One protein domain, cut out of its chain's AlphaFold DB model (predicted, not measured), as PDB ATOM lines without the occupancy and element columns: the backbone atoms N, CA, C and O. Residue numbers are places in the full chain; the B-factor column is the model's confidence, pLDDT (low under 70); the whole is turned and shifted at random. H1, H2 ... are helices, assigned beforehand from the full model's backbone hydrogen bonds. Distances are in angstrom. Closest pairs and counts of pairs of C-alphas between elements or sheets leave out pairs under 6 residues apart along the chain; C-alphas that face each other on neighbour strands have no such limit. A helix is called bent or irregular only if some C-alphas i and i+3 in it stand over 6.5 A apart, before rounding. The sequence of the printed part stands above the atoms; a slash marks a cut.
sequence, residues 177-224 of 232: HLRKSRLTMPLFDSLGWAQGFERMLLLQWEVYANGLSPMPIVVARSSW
ATOM      1  N   HIS A 177     -29.931  36.584 -28.011       90.31
ATOM      2  CA  HIS A 177     -28.531  36.656 -27.610       90.31
ATOM      3  C   HIS A 177     -27.992  35.269 -27.251       90.31
ATOM      4  O   HIS A 177     -27.061  34.813 -27.899       90.31
ATOM      5  N   LEU A 178     -28.653  34.540 -26.346       92.50
ATOM      6  CA  LEU A 178     -28.255  33.186 -25.948       92.50
ATOM      7  C   LEU A 178     -28.181  32.218 -27.135       92.50
ATOM      8  O   LEU A 178     -27.250  31.424 -27.227       92.50
ATOM      9  N   ARG A 179     -29.113  32.313 -28.094       91.19
ATOM     10  CA  ARG A 179     -29.080  31.489 -29.313       91.19
ATOM     11  C   ARG A 179     -27.844  31.760 -30.175       91.19
ATOM     12  O   ARG A 179     -27.335  30.824 -30.781       91.19
ATOM     13  N   LYS A 180     -27.383  33.012 -30.241       90.06
ATOM     14  CA  LYS A 180     -26.134  33.369 -30.927       90.06
ATOM     15  C   LYS A 180     -24.924  32.904 -30.123       90.06
ATOM     16  O   LYS A 180     -24.073  32.219 -30.676       90.06
ATOM     17  N   SER A 181     -24.901  33.206 -28.825       89.81
ATOM     18  CA  SER A 181     -23.795  32.857 -27.933       89.81
ATOM     19  C   SER A 181     -23.575  31.349 -27.845       89.81
ATOM     20  O   SER A 181     -22.437  30.918 -27.753       89.81
ATOM     21  N   ARG A 182     -24.622  30.521 -27.980       90.25
ATOM     22  CA  ARG A 182     -24.483  29.056 -28.039       90.25
ATOM     23  C   ARG A 182     -23.516  28.581 -29.132       90.25
ATOM     24  O   ARG A 182     -22.868  27.567 -28.942       90.25
ATOM     25  N   LEU A 183     -23.440  29.279 -30.266       86.62
ATOM     26  CA  LEU A 183     -22.574  28.881 -31.383       86.62
ATOM     27  C   LEU A 183     -21.130  29.362 -31.226       86.62
ATOM     28  O   LEU A 183     -20.247  28.842 -31.891       86.62
ATOM     29  N   THR A 184     -20.901  30.376 -30.394       83.00
ATOM     30  CA  THR A 184     -19.588  31.015 -30.237       83.00
ATOM     31  C   THR A 184     -18.961  30.741 -28.876       83.00
ATOM     32  O   THR A 184     -17.793  31.047 -28.666       83.00
ATOM     33  N   MET A 185     -19.735  30.230 -27.917       81.88
ATOM     34  CA  MET A 185     -19.239  29.927 -26.586       81.88
ATOM     35  C   MET A 185     -18.503  28.589 -26.583       81.88
ATOM     36  O   MET A 185     -19.040  27.591 -27.064       81.88
ATOM     37  N   PRO A 186     -17.346  28.525 -25.909       81.06
ATOM     38  CA  PRO A 186     -16.545  27.304 -25.811       81.06
ATOM     39  C   PRO A 186     -17.260  26.173 -25.073       81.06
ATOM     40  O   PRO A 186     -16.871  25.021 -25.182       81.06
ATOM     41  N   LEU A 187     -18.308  26.496 -24.307       86.62
ATOM     42  CA  LEU A 187     -19.096  25.514 -23.572       86.62
ATOM     43  C   LEU A 187     -19.741  24.477 -24.504       86.62
ATOM     44  O   LEU A 187     -19.993  23.356 -24.079       86.62
ATOM     45  N   PHE A 188     -20.003  24.851 -25.759       87.56
ATOM     46  CA  PHE A 188     -20.596  23.971 -26.767       87.56
ATOM     47  C   PHE A 188     -19.589  23.511 -27.830       87.56
ATOM     48  O   PHE A 188     -19.975  22.792 -28.749       87.56
ATOM     49  N   ASP A 189     -18.317  23.900 -27.713       88.50
ATOM     50  CA  ASP A 189     -17.244  23.432 -28.590       88.50
ATOM     51  C   ASP A 189     -16.673  22.119 -28.041       88.50
ATOM     52  O   ASP A 189     -15.664  22.091 -27.333       88.50
ATOM     53  N   SER A 190     -17.367  21.016 -28.332       92.00
ATOM     54  CA  SER A 190     -16.967  19.682 -27.874       92.00
ATOM     55  C   SER A 190     -15.601  19.263 -28.415       92.00
ATOM     56  O   SER A 190     -14.861  18.572 -27.718       92.00
ATOM     57  N   LEU A 191     -15.248  19.700 -29.627       90.44
ATOM     58  CA  LEU A 191     -13.969  19.379 -30.250       90.44
ATOM     59  C   LEU A 191     -12.822  20.121 -29.556       90.44
ATOM     60  O   LEU A 191     -11.842  19.494 -29.153       90.44
ATOM     61  N   GLY A 192     -12.961  21.437 -29.363       87.56
ATOM     62  CA  GLY A 192     -11.977  22.233 -28.628       87.56
ATOM     63  C   GLY A 192     -11.819  21.766 -27.178       87.56
ATOM     64  O   GLY A 192     -10.702  21.714 -26.658       87.56
ATOM     65  N   TRP A 193     -12.921  21.353 -26.545       90.00
ATOM     66  CA  TRP A 193     -12.899  20.750 -25.213       90.00
ATOM     67  C   TRP A 193     -12.135  19.419 -25.189       90.00
ATOM     68  O   TRP A 193     -11.236  19.264 -24.361       90.00
ATOM     69  N   ALA A 194     -12.423  18.499 -26.117       94.00
ATOM     70  CA  ALA A 194     -11.754  17.198 -26.195       94.00
ATOM     71  C   ALA A 194     -10.240  17.350 -26.407       94.00
ATOM     72  O   ALA A 194      -9.453  16.767 -25.666       94.00
ATOM     73  N   GLN A 195      -9.817  18.232 -27.318       92.94
ATOM     74  CA  GLN A 195      -8.396  18.531 -27.538       92.94
ATOM     75  C   GLN A 195      -7.716  19.165 -26.314       92.94
ATOM     76  O   GLN A 195      -6.513  19.003 -26.098       92.94
ATOM     77  N   GLY A 196      -8.444  19.966 -25.530       90.12
ATOM     78  CA  GLY A 196      -7.943  20.496 -24.260       90.12
ATOM     79  C   GLY A 196      -7.760  19.395 -23.213       90.12
ATOM     80  O   GLY A 196      -6.750  19.369 -22.511       90.12
ATOM     81  N   PHE A 197      -8.712  18.466 -23.153       93.19
ATOM     82  CA  PHE A 197      -8.696  17.326 -22.241       93.19
ATOM     83  C   PHE A 197      -7.591  16.315 -22.580       93.19
ATOM     84  O   PHE A 197      -6.846  15.906 -21.695       93.19
ATOM     85  N   GLU A 198      -7.399  15.978 -23.855       96.00
ATOM     86  CA  GLU A 198      -6.308  15.103 -24.309       96.00
ATOM     87  C   GLU A 198      -4.932  15.669 -23.938       96.00
ATOM     88  O   GLU A 198      -4.083  14.954 -23.407       96.00
ATOM     89  N   ARG A 199      -4.726  16.979 -24.126       93.75
ATOM     90  CA  ARG A 199      -3.488  17.655 -23.705       93.75
ATOM     91  C   ARG A 199      -3.259  17.568 -22.198       93.75
ATOM     92  O   ARG A 199      -2.127  17.369 -21.770       93.75
ATOM     93  N   MET A 200      -4.319  17.689 -21.396       95.12
ATOM     94  CA  MET A 200      -4.236  17.512 -19.945       95.12
ATOM     95  C   MET A 200      -3.773  16.096 -19.576       95.12
ATOM     96  O   MET A 200      -2.899  15.945 -18.726       95.12
ATOM     97  N   LEU A 201      -4.331  15.070 -20.228       96.31
ATOM     98  CA  LEU A 201      -3.961  13.673 -19.989       96.31
ATOM     99  C   LEU A 201      -2.510  13.384 -20.383       96.31
ATOM    100  O   LEU A 201      -1.812  12.686 -19.651       96.31
ATOM    101  N   LEU A 202      -2.038  13.948 -21.497       96.69
ATOM    102  CA  LEU A 202      -0.639  13.820 -21.917       96.69
ATOM    103  C   LEU A 202       0.318  14.445 -20.898       96.69
ATOM    104  O   LEU A 202       1.279  13.797 -20.500       96.69
ATOM    105  N   LEU A 203       0.014  15.648 -20.399       95.62
ATOM    106  CA  LEU A 203       0.813  16.277 -19.341       95.62
ATOM    107  C   LEU A 203       0.824  15.430 -18.065       95.62
ATOM    108  O   LEU A 203       1.869  15.244 -17.448       95.62
ATOM    109  N   GLN A 204      -0.327  14.880 -17.672       96.69
ATOM    110  CA  GLN A 204      -0.404  13.992 -16.513       96.69
ATOM    111  C   GLN A 204       0.448  12.729 -16.707       96.69
ATOM    112  O   GLN A 204       1.134  12.302 -15.776       96.69
ATOM    113  N   TRP A 205       0.433  12.155 -17.911       97.25
ATOM    114  CA  TRP A 205       1.275  11.017 -18.265       97.25
ATOM    115  C   TRP A 205       2.766  11.364 -18.206       97.25
ATOM    116  O   TRP A 205       3.539  10.596 -17.643       97.25
ATOM    117  N   GLU A 206       3.176  12.525 -18.716       97.38
ATOM    118  CA  GLU A 206       4.567  12.989 -18.650       97.38
ATOM    119  C   GLU A 206       5.052  13.163 -17.205       97.38
ATOM    120  O   GLU A 206       6.157  12.737 -16.872       97.38
ATOM    121  N   VAL A 207       4.228  13.738 -16.322       96.44
ATOM    122  CA  VAL A 207       4.553  13.864 -14.888       96.44
ATOM    123  C   VAL A 207       4.794  12.486 -14.270       96.44
ATOM    124  O   VAL A 207       5.801  12.282 -13.589       96.44
ATOM    125  N   TYR A 208       3.915  11.527 -14.563       97.88
ATOM    126  CA  TYR A 208       4.044  10.155 -14.079       97.88
ATOM    127  C   TYR A 208       5.277   9.439 -14.650       97.88
ATOM    128  O   TYR A 208       6.046   8.846 -13.894       97.88
ATOM    129  N   ALA A 209       5.501   9.520 -15.964       98.19
ATOM    130  CA  ALA A 209       6.617   8.865 -16.648       98.19
ATOM    131  C   ALA A 209       7.986   9.368 -16.156       98.19
ATOM    132  O   ALA A 209       8.953   8.611 -16.143       98.19
ATOM    133  N   ASN A 210       8.051  10.620 -15.699       97.69
ATOM    134  CA  ASN A 210       9.242  11.211 -15.089       97.69
ATOM    135  C   ASN A 210       9.416  10.867 -13.594       97.69
ATOM    136  O   ASN A 210      10.359  11.347 -12.967       97.69
ATOM    137  N   GLY A 211       8.525  10.065 -12.999       97.94
ATOM    138  CA  GLY A 211       8.584   9.683 -11.584       97.94
ATOM    139  C   GLY A 211       8.281  10.828 -10.610       97.94
ATOM    140  O   GLY A 211       8.642  10.745  -9.437       97.94
ATOM    141  N   LEU A 212       7.644  11.905 -11.083       96.88
ATOM    142  CA  LEU A 212       7.258  13.040 -10.249       96.88
ATOM    143  C   LEU A 212       5.964  12.732  -9.482       96.88
ATOM    144  O   LEU A 212       5.107  11.974  -9.940       96.88
ATOM    145  N   SER A 213       5.796  13.347  -8.310       95.94
ATOM    146  CA  SER A 213       4.535  13.273  -7.569       95.94
ATOM    147  C   SER A 213       3.429  14.071  -8.282       95.94
ATOM    148  O   SER A 213       3.720  15.044  -8.983       95.94
ATOM    149  N   PRO A 214       2.145  13.697  -8.105       96.38
ATOM    150  CA  PRO A 214       1.030  14.448  -8.671       96.38
ATOM    151  C   PRO A 214       1.084  15.924  -8.261       96.38
ATOM    152  O   PRO A 214       1.137  16.246  -7.073       96.38
ATOM    153  N   MET A 215       1.047  16.818  -9.247       93.81
ATOM    154  CA  MET A 215       1.072  18.268  -9.054       93.81
ATOM    155  C   MET A 215      -0.098  18.934  -9.791       93.81
ATOM    156  O   MET A 215      -0.619  18.352 -10.746       93.81
ATOM    157  N   PRO A 216      -0.547  20.130  -9.369       93.44
ATOM    158  CA  PRO A 216      -1.621  20.839 -10.057       93.44
ATOM    159  C   PRO A 216      -1.210  21.200 -11.490       93.44
ATOM    160  O   PRO A 216      -0.232  21.914 -11.708       93.44
ATOM    161  N   ILE A 217      -1.982  20.722 -12.467       90.00
ATOM    162  CA  ILE A 217      -1.767  20.994 -13.892       90.00
ATOM    163  C   ILE A 217      -2.680  22.148 -14.310       90.00
ATOM    164  O   ILE A 217      -3.902  22.066 -14.182       90.00
ATOM    165  N   VAL A 218      -2.089  23.215 -14.849       88.56
ATOM    166  CA  VAL A 218      -2.828  24.332 -15.448       88.56
ATOM    167  C   VAL A 218      -2.697  24.240 -16.963       88.56
ATOM    168  O   VAL A 218      -1.642  24.520 -17.525       88.56
ATOM    169  N   VAL A 219      -3.780  23.854 -17.636       82.88
ATOM    170  CA  VAL A 219      -3.826  23.814 -19.102       82.88
ATOM    171  C   VAL A 219      -4.260  25.182 -19.618       82.88
ATOM    172  O   VAL A 219      -5.414  25.585 -19.457       82.88
ATOM    173  N   ALA A 220      -3.333  25.912 -20.239       74.12
ATOM    174  CA  ALA A 220      -3.657  27.163 -20.911       74.12
ATOM    175  C   ALA A 220      -4.644  26.894 -22.058       74.12
ATOM    176  O   ALA A 220      -4.435  26.009 -22.892       74.12
ATOM    177  N   ARG A 221      -5.740  27.658 -22.110       65.69
ATOM    178  CA  ARG A 221      -6.694  27.566 -23.222       65.69
ATOM    179  C   ARG A 221      -6.053  28.111 -24.499       65.69
ATOM    180  O   ARG A 221      -5.346  29.116 -24.450       65.69
ATOM    181  N   SER A 222      -6.310  27.472 -25.641       61.44
ATOM    182  CA  SER A 222      -5.798  27.935 -26.934       61.44
ATOM    183  C   SER A 222      -6.307  29.348 -27.238       61.44
ATOM    184  O   SER A 222      -7.511  29.603 -27.275       61.44
ATOM    185  N   SER A 223      -5.369  30.268 -27.469       61.16
ATOM    186  CA  SER A 223      -5.624  31.700 -27.680       61.16
ATOM    187  C   SER A 223      -6.471  32.002 -28.920       61.16
ATOM    188  O   SER A 223      -7.161  33.022 -28.946       61.16
ATOM    189  N   TRP A 224      -6.489  31.109 -29.921       57.25
ATOM    190  CA  TRP A 224      -7.262  31.324 -31.151       57.25
ATOM    191  C   TRP A 224      -8.768  31.429 -30.878       57.25
ATOM    192  O   TRP A 224      -9.446  32.221 -31.526       57.25
TER     193      TRP A 224
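What this domain is: This is residues 177 to 224 of the 232 residues of the protein "Hypothetical protein" of Chrysotila carterae (UniProt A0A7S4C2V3). A short helix, H1, sticks out beyond one end of a long straight helix, H2, and at the far end of H2 the backbone turns round and runs back along its side as a tail with no named element, residues 210 to 224. Together H1 and H2 make the long axis of a rod. The printed part has 48 residues, with two named helices in the order H1, H2 and no named strand; the class is all helix, with 28 residues in the helices. The whole is only just extended, close to loose, with a radius of gyration of the C-alphas of 14.7 A and spans of 48 by 16 by 16 A.

How they stand to each other: H1, residues 177 to 184, comes first, and a tight link of 5 residues joins it to H2, residues 190 to 209. The two helices are apart. Residues 177 to 191 stand free, of which 177 to 184 belong to H1. Every O i to N i+4 pair of H2 is within hydrogen-bond range. In H1, 2 of 4 such pairs are within range, beside 4 of 5 O i to N i+3 pairs.

Where its parts are: H1 begins at His 177, C-alpha (-28.531, 36.656, -27.610), and ends at Thr 184, 10.9 A from first to last C-alpha. H2 runs from Ser 190, C-alpha (-16.967, 19.682, -27.874), to Ala 209, C-alpha (6.617, 8.865, -16.648), over 28.3 A. Neither helix is bent. After H2, residues 210 to 224 hold no named element, and their C-alphas lie 6 to 23 A from the mean of all C-alphas.

The domain as a whole: The two C-alphas farthest apart, those of His 177 and Gly 211, are 48.6 A apart, while the first and last printed C-alphas, of His 177 and Trp 224, are 22.2 A apart. Without the stretch that stands free, the body has 33 residues and spans 33 by 14 by 10 A. The printed part has no cut. The mean pLDDT of the printed part is 89.2, and residues 221 to 224 are under 70.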